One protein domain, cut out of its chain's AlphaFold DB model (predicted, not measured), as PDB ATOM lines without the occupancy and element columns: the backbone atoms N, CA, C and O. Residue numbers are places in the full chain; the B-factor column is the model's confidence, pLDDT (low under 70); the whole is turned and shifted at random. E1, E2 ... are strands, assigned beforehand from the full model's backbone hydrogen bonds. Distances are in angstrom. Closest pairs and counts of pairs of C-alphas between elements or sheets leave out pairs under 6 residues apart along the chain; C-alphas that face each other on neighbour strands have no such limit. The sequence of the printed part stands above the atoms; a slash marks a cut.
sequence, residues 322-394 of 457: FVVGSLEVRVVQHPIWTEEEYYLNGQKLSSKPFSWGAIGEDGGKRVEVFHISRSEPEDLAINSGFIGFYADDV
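This is residues 322 to 394 of the 457 residues of an uncharacterized protein of Marinomonas hwangdonensis (UniProt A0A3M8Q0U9). A long two-stranded arm, the hairpin E2 and E3, reaches out from a strongly twisted three-stranded sheet, E1, E6 and E5, in which E5 and E6 bend; residues 333 to 338, at the arm's tip, stand free. Short E4 joins the arm's base, and residues 373 to 394 form a long tail with no named element, tied to E1 by a short pairing. The 73 printed residues hold six strands, E1 to E6 in turn, and no named helix: all strand, in two antiparallel sheets, E1 - E6 - E5 and E2 - E3 - E4. The whole is elongated, 48 by 30 by 22 A, and only just compact, close to loose, with a radius of gyration of the C-alphas of 13.2 A.

Start at E1, residues 322 to 325, which runs on into E2, residues 327 to 334, at 83 degrees. E2 and E3, residues 337 to 344, are a hairpin, antiparallel at 157 degrees, with N 330 and O 341 2.8 A apart. E4, residues 347 to 349, completes a meander, each strand the antiparallel neighbour of the one before; N 349 and O 342 are 2.8 A apart. Next, E5, residues 354 to 362, bends by 75 degrees at residue 357 and forms a hairpin with E6, residues 365 to 372, where N 356 and O 369 are 2.8 A apart. E6 is antiparallel to E1, with N 323 and O 370 2.9 A apart. Between the sheets, the closest C-alphas of E1 and E3, Gly 325 and Leu 344, are 6.3 A apart.

Find C-alpha 322 at (28.249, -31.941, -34.696), where E1 begins; it spans 9.7 A. E2 spans 21.6 A, E3 22.8 A, E4 6.4 A, and E5 and E6 19.5 A each; E6 ends at C-alpha 372, (26.190, -37.403, -36.860).

The C-alphas farthest apart, Pro 335 and Asp 392, are 47.9 A apart. The printed part has no cut, and its five links are tight. Look for pLDDT under 70 at residues 334 to 336, 374 to 375 and 377 to 394.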
ATOM      1  N   PHE A 322      29.408 -32.808 -34.660       79.06
ATOM      2  CA  PHE A 322      28.249 -31.941 -34.696       79.06
ATOM      3  C   PHE A 322      28.250 -31.173 -36.000       79.06
ATOM      4  O   PHE A 322      29.304 -30.718 -36.431       79.06
ATOM      5  N   VAL A 323      27.078 -31.035 -36.605       82.56
ATOM      6  CA  VAL A 323      26.870 -30.195 -37.778       82.56
ATOM      7  C   VAL A 323      25.662 -29.316 -37.518       82.56
ATOM      8  O   VAL A 323      24.589 -29.796 -37.146       82.56
ATOM      9  N   VAL A 324      25.847 -28.018 -37.714       86.56
ATOM     10  CA  VAL A 324      24.755 -27.046 -37.732       86.56
ATOM     11  C   VAL A 324      24.125 -27.046 -39.119       86.56
ATOM     12  O   VAL A 324      24.834 -26.945 -40.124       86.56
ATOM     13  N   GLY A 325      22.801 -27.145 -39.200       88.94
ATOM     14  CA  GLY A 325      22.143 -27.116 -40.497       88.94
ATOM     15  C   GLY A 325      20.642 -27.331 -40.488       88.94
ATOM     16  O   GLY A 325      20.008 -27.430 -39.439       88.94
ATOM     17  N   SER A 326      20.082 -27.430 -41.690       90.00
ATOM     18  CA  SER A 326      18.692 -27.840 -41.908       90.00
ATOM     19  C   SER A 326      18.643 -29.270 -42.437       90.00
ATOM     20  O   SER A 326      19.316 -29.578 -43.428       90.00
ATOM     21  N   LEU A 327      17.822 -30.118 -41.815       90.94
ATOM     22  CA  LEU A 327      17.563 -31.481 -42.273       90.94
ATOM     23  C   LEU A 327      16.337 -31.508 -43.190       90.94
ATOM     24  O   LEU A 327      15.221 -31.220 -42.764       90.94
ATOM     25  N   GLU A 328      16.539 -31.907 -44.438       92.00
ATOM     26  CA  GLU A 328      15.468 -32.263 -45.361       92.00
ATOM     27  C   GLU A 328      15.271 -33.785 -45.331       92.00
ATOM     28  O   GLU A 328      16.216 -34.549 -45.530       92.00
ATOM     29  N   VAL A 329      14.039 -34.234 -45.084       92.00
ATOM     30  CA  VAL A 329      13.663 -35.651 -45.164       92.00
ATOM     31  C   VAL A 329      12.832 -35.850 -46.421       92.00
ATOM     32  O   VAL A 329      11.738 -35.298 -46.540       92.00
ATOM     33  N   ARG A 330      13.346 -36.633 -47.369       91.44
ATOM     34  CA  ARG A 330      12.618 -37.007 -48.585       91.44
ATOM     35  C   ARG A 330      12.070 -38.411 -48.428       91.44
ATOM     36  O   ARG A 330      12.827 -39.334 -48.155       91.44
ATOM     37  N   VAL A 331      10.770 -38.583 -48.638       86.31
ATOM     38  CA  VAL A 331      10.161 -39.915 -48.676       86.31
ATOM     39  C   VAL A 331      10.223 -40.430 -50.105       86.31
ATOM     40  O   VAL A 331       9.550 -39.906 -50.992       86.31
ATOM     41  N   VAL A 332      11.025 -41.463 -50.324       77.25
ATOM     42  CA  VAL A 332      11.104 -42.167 -51.597       77.25
ATOM     43  C   VAL A 332      10.149 -43.348 -51.559       77.25
ATOM     44  O   VAL A 332      10.275 -44.261 -50.740       77.25
ATOM     45  N   GLN A 333       9.157 -43.301 -52.440       73.19
ATOM     46  CA  GLN A 333       8.196 -44.378 -52.617       73.19
ATOM     47  C   GLN A 333       8.821 -45.450 -53.498       73.19
ATOM     48  O   GLN A 333       9.156 -45.191 -54.652       73.19
ATOM     49  N   HIS A 334       8.959 -46.647 -52.945       69.62
ATOM     50  CA  HIS A 334       9.246 -47.847 -53.700       69.62
ATOM     51  C   HIS A 334       7.964 -48.670 -53.826       69.62
ATOM     52  O   HIS A 334       7.129 -48.659 -52.921       69.62
ATOM     53  N   PRO A 335       7.802 -49.446 -54.902       66.88
ATOM     54  CA  PRO A 335       6.640 -50.303 -55.073       66.88
ATOM     55  C   PRO A 335       6.225 -51.190 -53.876       66.88
ATOM     56  O   PRO A 335       5.035 -51.453 -53.723       66.88
ATOM     57  N   ILE A 336       7.159 -51.646 -53.019       65.00
ATOM     58  CA  ILE A 336       6.829 -52.462 -51.823       65.00
ATOM     59  C   ILE A 336       7.256 -51.854 -50.475       65.00
ATOM     60  O   ILE A 336       6.981 -52.458 -49.438       65.00
ATOM     61  N   TRP A 337       7.930 -50.699 -50.451       73.06
ATOM     62  CA  TRP A 337       8.307 -50.021 -49.202       73.06
ATOM     63  C   TRP A 337       8.426 -48.508 -49.385       73.06
ATOM     64  O   TRP A 337       8.411 -47.982 -50.488       73.06
ATOM     65  N   THR A 338       8.593 -47.797 -48.279       76.31
ATOM     66  CA  THR A 338       8.921 -46.371 -48.284       76.31
ATOM     67  C   THR A 338      10.252 -46.173 -47.596       76.31
ATOM     68  O   THR A 338      10.465 -46.713 -46.510       76.31
ATOM     69  N   GLU A 339      11.151 -45.430 -48.221       78.44
ATOM     70  CA  GLU A 339      12.436 -45.074 -47.634       78.44
ATOM     71  C   GLU A 339      12.450 -43.586 -47.299       78.44
ATOM     72  O   GLU A 339      11.978 -42.761 -48.078       78.44
ATOM     73  N   GLU A 340      12.994 -43.240 -46.139       86.31
ATOM     74  CA  GLU A 340      13.354 -41.861 -45.834       86.31
ATOM     75  C   GLU A 340      14.815 -41.640 -46.227       86.31
ATOM     76  O   GLU A 340      15.719 -42.331 -45.753       86.31
ATOM     77  N   GLU A 341      15.047 -40.660 -47.090       87.31
ATOM     78  CA  GLU A 341      16.371 -40.135 -47.372       87.31
ATOM     79  C   GLU A 341      16.585 -38.849 -46.580       87.31
ATOM     80  O   GLU A 341      15.735 -37.956 -46.562       87.31
ATOM     81  N   TYR A 342      17.746 -38.747 -45.945       88.75
ATOM     82  CA  TYR A 342      18.097 -37.639 -45.070       88.75
ATOM     83  C   TYR A 342      19.128 -36.762 -45.772       88.75
ATOM     84  O   TYR A 342      20.185 -37.254 -46.157       88.75
ATOM     85  N   TYR A 343      18.827 -35.479 -45.943       89.19
ATOM     86  CA  TYR A 343      19.726 -34.504 -46.550       89.19
ATOM     87  C   TYR A 343      20.024 -33.395 -45.546       89.19
ATOM     88  O   TYR A 343      19.155 -32.579 -45.245       89.19
ATOM     89  N   LEU A 344      21.248 -33.351 -45.026       87.94
ATOM     90  CA  LEU A 344      21.697 -32.288 -44.133       87.94
ATOM     91  C   LEU A 344      22.494 -31.265 -44.938       87.94
ATOM     92  O   LEU A 344      23.481 -31.620 -45.570       87.94
ATOM     93  N   ASN A 345      22.018 -30.018 -44.985       86.94
ATOM     94  CA  ASN A 345      22.595 -28.957 -45.828       86.94
ATOM     95  C   ASN A 345      22.733 -29.350 -47.315       86.94
ATOM     96  O   ASN A 345      23.566 -28.823 -48.043       86.94
ATOM     97  N   GLY A 346      21.899 -30.282 -47.789       83.56
ATOM     98  CA  GLY A 346      21.964 -30.833 -49.145       83.56
ATOM     99  C   GLY A 346      22.885 -32.048 -49.303       83.56
ATOM    100  O   GLY A 346      22.834 -32.701 -50.346       83.56
ATOM    101  N   GLN A 347      23.665 -32.418 -48.284       82.75
ATOM    102  CA  GLN A 347      24.427 -33.663 -48.266       82.75
ATOM    103  C   GLN A 347      23.520 -34.841 -47.891       82.75
ATOM    104  O   GLN A 347      22.923 -34.850 -46.816       82.75
ATOM    105  N   LYS A 348      23.453 -35.868 -48.746       84.06
ATOM    106  CA  LYS A 348      22.741 -37.115 -48.432       84.06
ATOM    107  C   LYS A 348      23.485 -37.908 -47.354       84.06
ATOM    108  O   LYS A 348      24.653 -38.244 -47.541       84.06
ATOM    109  N   LEU A 349      22.780 -38.259 -46.286       80.69
ATOM    110  CA  LEU A 349      23.248 -39.117 -45.205       80.69
ATOM    111  C   LEU A 349      22.724 -40.553 -45.398       80.69
ATOM    112  O   LEU A 349      21.622 -40.788 -45.900       80.69
ATOM    113  N   SER A 350      23.527 -41.527 -44.996       73.44
ATOM    114  CA  SER A 350      23.238 -42.959 -44.934       73.44
ATOM    115  C   SER A 350      22.301 -43.324 -43.781       73.44
ATOM    116  O   SER A 350      21.583 -44.325 -43.876       73.44
ATOM    117  N   SER A 351      22.263 -42.501 -42.728       79.81
ATOM    118  CA  SER A 351      21.417 -42.677 -41.549       79.81
ATOM    119  C   SER A 351      20.778 -41.364 -41.083       79.81
ATOM    120  O   SER A 351      21.232 -40.271 -41.425       79.81
ATOM    121  N   LYS A 352      19.691 -41.469 -40.306       88.00
ATOM    122  CA  LYS A 352      19.024 -40.301 -39.722       88.00
ATOM    123  C   LYS A 352      19.948 -39.655 -38.683       88.00
ATOM    124  O   LYS A 352      20.285 -40.332 -37.709       88.00
ATOM    125  N   PRO A 353      20.320 -38.373 -38.828       87.44
ATOM    126  CA  PRO A 353      21.116 -37.699 -37.817       87.44
ATOM    127  C   PRO A 353      20.266 -37.421 -36.570       87.44
ATOM    128  O   PRO A 353      19.042 -37.267 -36.652       87.44
ATOM    129  N   PHE A 354      20.906 -37.342 -35.407       85.50
ATOM    130  CA  PHE A 354      20.206 -37.075 -34.154       85.50
ATOM    131  C   PHE A 354      20.201 -35.573 -33.869       85.50
ATOM    132  O   PHE A 354      21.257 -34.979 -33.661       85.50
ATOM    133  N   SER A 355      19.023 -34.947 -33.858       86.94
ATOM    134  CA  SER A 355      18.911 -33.535 -33.477       86.94
ATOM    135  C   SER A 355      19.149 -33.354 -31.980       86.94
ATOM    136  O   SER A 355      18.582 -34.071 -31.159       86.94
ATOM    137  N   TRP A 356      19.966 -32.365 -31.634       80.56
ATOM    138  CA  TRP A 356      20.199 -31.905 -30.267       80.56
ATOM    139  C   TRP A 356      19.373 -30.661 -29.922       80.56
ATOM    140  O   TRP A 356      19.264 -30.285 -28.756       80.56
ATOM    141  N   GLY A 357      18.738 -30.040 -30.915       79.69
ATOM    142  CA  GLY A 357      17.851 -28.905 -30.715       79.69
ATOM    143  C   GLY A 357      18.003 -27.827 -31.777       79.69
ATOM    144  O   GLY A 357      19.031 -27.705 -32.440       79.69
ATOM    145  N   ALA A 358      16.949 -27.023 -31.904       85.31
ATOM    146  CA  ALA A 358      16.950 -25.844 -32.753       85.31
ATOM    147  C   ALA A 358      17.764 -24.712 -32.133       85.31
ATOM    148  O   ALA A 358      17.667 -24.467 -30.930       85.31
ATOM    149  N   ILE A 359      18.511 -24.020 -32.987       86.50
ATOM    150  CA  ILE A 359      19.322 -22.854 -32.625       86.50
ATOM    151  C   ILE A 359      18.870 -21.583 -33.355       86.50
ATOM    152  O   ILE A 359      19.340 -20.497 -33.036       86.50
ATOM    153  N   GLY A 360      17.952 -21.704 -34.319       86.81
ATOM    154  CA  GLY A 360      17.383 -20.563 -35.028       86.81
ATOM    155  C   GLY A 360      16.634 -20.953 -36.298       86.81
ATOM    156  O   GLY A 360      16.284 -22.116 -36.512       86.81
ATOM    157  N   GLU A 361      16.412 -19.955 -37.148       86.12
ATOM    158  CA  GLU A 361      15.845 -20.097 -38.486       86.12
ATOM    159  C   GLU A 361      16.721 -19.349 -39.495       86.12
ATOM    160  O   GLU A 361      17.174 -18.239 -39.217       86.12
ATOM    161  N   ASP A 362      16.942 -19.941 -40.668       82.62
ATOM    162  CA  ASP A 362      17.642 -19.317 -41.794       82.62
ATOM    163  C   ASP A 362      16.848 -19.553 -43.083       82.62
ATOM    164  O   ASP A 362      16.464 -20.682 -43.401       82.62
ATOM    165  N   GLY A 363      16.517 -18.478 -43.801       83.00
ATOM    166  CA  GLY A 363      15.716 -18.551 -45.029       83.00
ATOM    167  C   GLY A 363      14.354 -19.247 -44.867       83.00
ATOM    168  O   GLY A 363      13.885 -19.895 -45.802       83.00
ATOM    169  N   GLY A 364      13.737 -19.168 -43.680       84.19
ATOM    170  CA  GLY A 364      12.475 -19.850 -43.354       84.19
ATOM    171  C   GLY A 364      12.612 -21.355 -43.090       84.19
ATOM    172  O   GLY A 364      11.605 -22.051 -42.966       84.19
ATOM    173  N   LYS A 365      13.841 -21.877 -43.010       85.00
ATOM    174  CA  LYS A 365      14.129 -23.252 -42.598       85.00
ATOM    175  C   LYS A 365      14.617 -23.270 -41.158       85.00
ATOM    176  O   LYS A 365      15.456 -22.463 -40.765       85.00
ATOM    177  N   ARG A 366      14.124 -24.233 -40.383       87.81
ATOM    178  CA  ARG A 366      14.596 -24.492 -39.021       87.81
ATOM    179  C   ARG A 366      16.046 -24.974 -39.061       87.81
ATOM    180  O   ARG A 366      16.352 -25.936 -39.769       87.81
ATOM    181  N   VAL A 367      16.912 -24.308 -38.303       88.81
ATOM    182  CA  VAL A 367      18.327 -24.658 -38.163       88.81
ATOM    183  C   VAL A 367      18.529 -25.328 -36.812       88.81
ATOM    184  O   VAL A 367      18.144 -24.799 -35.765       88.81
ATOM    185  N   GLU A 368      19.121 -26.514 -36.838       89.81
ATOM    186  CA  GLU A 368      19.343 -27.345 -35.662       89.81
ATOM    187  C   GLU A 368      20.804 -27.795 -35.595       89.81
ATOM    188  O   GLU A 368      21.539 -27.764 -36.585       89.81
ATOM    189  N   VAL A 369      21.221 -28.214 -34.404       86.25
ATOM    190  CA  VAL A 369      22.499 -28.895 -34.201       86.25
ATOM    191  C   VAL A 369      22.245 -30.388 -34.283       86.25
ATOM    192  O   VAL A 369      21.442 -30.929 -33.524       86.25
ATOM    193  N   PHE A 370      22.940 -31.059 -35.191       86.19
ATOM    194  CA  PHE A 370      22.827 -32.495 -35.394       86.19
ATOM    195  C   PHE A 370      24.093 -33.204 -34.948       86.19
ATOM    196  O   PHE A 370      25.191 -32.840 -35.359       86.19
ATOM    197  N   HIS A 371      23.933 -34.255 -34.152       82.62
ATOM    198  CA  HIS A 371      24.974 -35.253 -33.951       82.62
ATOM    199  C   HIS A 371      24.915 -36.275 -35.083       82.62
ATOM    200  O   HIS A 371      23.854 -36.837 -35.378       82.62
ATOM    201  N   ILE A 372      26.060 -36.492 -35.725       78.44
ATOM    202  CA  ILE A 372      26.190 -37.403 -36.860       78.44
ATOM    203  C   ILE A 372      26.958 -38.656 -36.428       78.44
ATOM    204  O   ILE A 372      27.929 -38.585 -35.669       78.44
ATOM    205  N   SER A 373      26.515 -39.821 -36.915       74.56
ATOM    206  CA  SER A 373      27.225 -41.085 -36.712       74.56
ATOM    207  C   SER A 373      28.667 -40.992 -37.216       74.56
ATOM    208  O   SER A 373      28.936 -40.427 -38.270       74.56
ATOM    209  N   ARG A 374      29.602 -41.631 -36.511       69.56
ATOM    210  CA  ARG A 374      31.014 -41.711 -36.933       69.56
ATOM    211  C   ARG A 374      31.215 -42.451 -38.252       69.56
ATOM    212  O   ARG A 374      32.230 -42.265 -38.901       69.56
ATOM    213  N   SER A 375      30.276 -43.322 -38.609       66.38
ATOM    214  CA  SER A 375      30.300 -44.067 -39.870       66.38
ATOM    215  C   SER A 375      29.793 -43.249 -41.057       66.38
ATOM    216  O   SER A 375      29.762 -43.762 -42.172       66.38
ATOM    217  N   GLU A 376      29.304 -42.034 -40.812       72.75
ATOM    218  CA  GLU A 376      28.717 -41.188 -41.835       72.75
ATOM    219  C   GLU A 376      29.831 -40.453 -42.592       72.75
ATOM    220  O   GLU A 376      30.634 -39.759 -41.964       72.75
ATOM    221  N   PRO A 377      29.914 -40.580 -43.927       64.94
ATOM    222  CA  PRO A 377      30.787 -39.718 -44.705       64.94
ATOM    223  C   PRO A 377      30.329 -38.262 -44.541       64.94
ATOM    224  O   PRO A 377      29.135 -37.985 -44.595       64.94
ATOM    225  N   GLU A 378      31.253 -37.324 -44.358       65.81
ATOM    226  CA  GLU A 378      30.958 -35.900 -44.134       65.81
ATOM    227  C   GLU A 378      31.624 -35.053 -45.228       65.81
ATOM    228  O   GLU A 378      32.767 -35.325 -45.599       65.81
ATOM    229  N   ASP A 379      30.893 -34.078 -45.787       69.81
ATOM    230  CA  ASP A 379      31.404 -33.144 -46.796       69.81
ATOM    231  C   ASP A 379      31.495 -31.714 -46.247       69.81
ATOM    232  O   ASP A 379      30.543 -30.934 -46.338       69.81
ATOM    233  N   LEU A 380      32.690 -31.353 -45.767       63.62
ATOM    234  CA  LEU A 380      33.037 -30.011 -45.285       63.62
ATOM    235  C   LEU A 380      32.689 -28.875 -46.258       63.62
ATOM    236  O   LEU A 380      32.498 -27.737 -45.833       63.62
ATOM    237  N   ALA A 381      32.670 -29.138 -47.569       61.09
ATOM    238  CA  ALA A 381      32.357 -28.105 -48.553       61.09
ATOM    239  C   ALA A 381      30.853 -27.795 -48.607       61.09
ATOM    240  O   ALA A 381      30.474 -26.694 -49.007       61.09
ATOM    241  N   ILE A 382      30.013 -28.762 -48.229       67.25
ATOM    242  CA  ILE A 382      28.551 -28.643 -48.198       67.25
ATOM    243  C   ILE A 382      28.088 -28.231 -46.797       67.25
ATOM    244  O   ILE A 382      27.229 -27.361 -46.653       67.25
ATOM    245  N   ASN A 383      28.693 -28.803 -45.759       67.88
ATOM    246  CA  ASN A 383      28.436 -28.435 -44.375       67.88
ATOM    247  C   ASN A 383      29.343 -27.274 -43.966       67.88
ATOM    248  O   ASN A 383      30.281 -27.436 -43.195       67.88
ATOM    249  N   SER A 384      29.028 -26.066 -44.431       55.16
ATOM    250  CA  SER A 384      29.713 -24.837 -43.999       55.16
ATOM    251  C   SER A 384      29.420 -24.434 -42.539       55.16
ATOM    252  O   SER A 384      29.709 -23.306 -42.143       55.16
ATOM    253  N   GLY A 385      28.796 -25.315 -41.752       58.53
ATOM    254  CA  GLY A 385      28.482 -25.108 -40.341       58.53
ATOM    255  C   GLY A 385      29.661 -25.420 -39.416       58.53
ATOM    256  O   GLY A 385      30.708 -25.905 -39.839       58.53
ATOM    257  N   PHE A 386      29.485 -25.149 -38.121       57.22
ATOM    258  CA  PHE A 386      30.450 -25.561 -37.102       57.22
ATOM    259  C   PHE A 386      30.581 -27.087 -37.083       57.22
ATOM    260  O   PHE A 386      29.574 -27.788 -36.966       57.22
ATOM    261  N   ILE A 387      31.827 -27.564 -37.148       59.53
ATOM    262  CA  ILE A 387      32.206 -28.968 -37.008       59.53
ATOM    263  C   ILE A 387      33.174 -29.052 -35.844       59.53
ATOM    264  O   ILE A 387      34.322 -28.620 -35.938       59.53
ATOM    265  N   GLY A 388      32.681 -29.574 -34.727       62.72
ATOM    266  CA  GLY A 388      33.448 -29.702 -33.498       62.72
ATOM    267  C   GLY A 388      33.532 -31.141 -33.036       62.72
ATOM    268  O   GLY A 388      32.588 -31.913 -33.194       62.72
ATOM    269  N   PHE A 389      34.656 -31.456 -32.406       60.31
ATOM    270  CA  PHE A 389      34.855 -32.636 -31.581       60.31
ATOM    271  C   PHE A 389      34.788 -32.166 -30.110       60.31
ATOM    272  O   PHE A 389      35.312 -31.101 -29.819       60.31
ATOM    273  N   TYR A 390      34.102 -32.875 -29.201       63.38
ATOM    274  CA  TYR A 390      33.954 -32.553 -27.747       63.38
ATOM    275  C   TYR A 390      35.173 -31.818 -27.109       63.38
ATOM    276  O   TYR A 390      36.294 -32.186 -27.434       63.38
ATOM    277  N   ALA A 391      35.119 -30.892 -26.132       53.59
ATOM    278  CA  ALA A 391      34.062 -30.306 -25.288       53.59
ATOM    279  C   ALA A 391      34.194 -28.767 -25.136       53.59
ATOM    280  O   ALA A 391      33.201 -28.108 -24.851       53.59
ATOM    281  N   ASP A 392      35.376 -28.184 -25.348       55.97
ATOM    282  CA  ASP A 392      35.602 -26.759 -25.056       55.97
ATOM    283  C   ASP A 392      35.150 -25.860 -26.214       55.97
ATOM    284  O   ASP A 392      34.453 -24.868 -26.004       55.97
ATOM    285  N   ASP A 393      35.440 -26.268 -27.453       63.34
ATOM    286  CA  ASP A 393      35.087 -25.498 -28.653       63.34
ATOM    287  C   ASP A 393      33.573 -25.373 -28.840       63.34
ATOM    288  O   ASP A 393      33.095 -24.383 -29.388       63.34
ATOM    289  N   VAL A 394      32.821 -26.378 -28.377       65.44
ATOM    290  CA  VAL A 394      31.359 -26.448 -28.486       65.44
ATOM    291  C   VAL A 394      30.681 -25.544 -27.456       65.44
ATOM    292  O   VAL A 394      29.731 -24.847 -27.793       65.44
TER     293      VAL A 394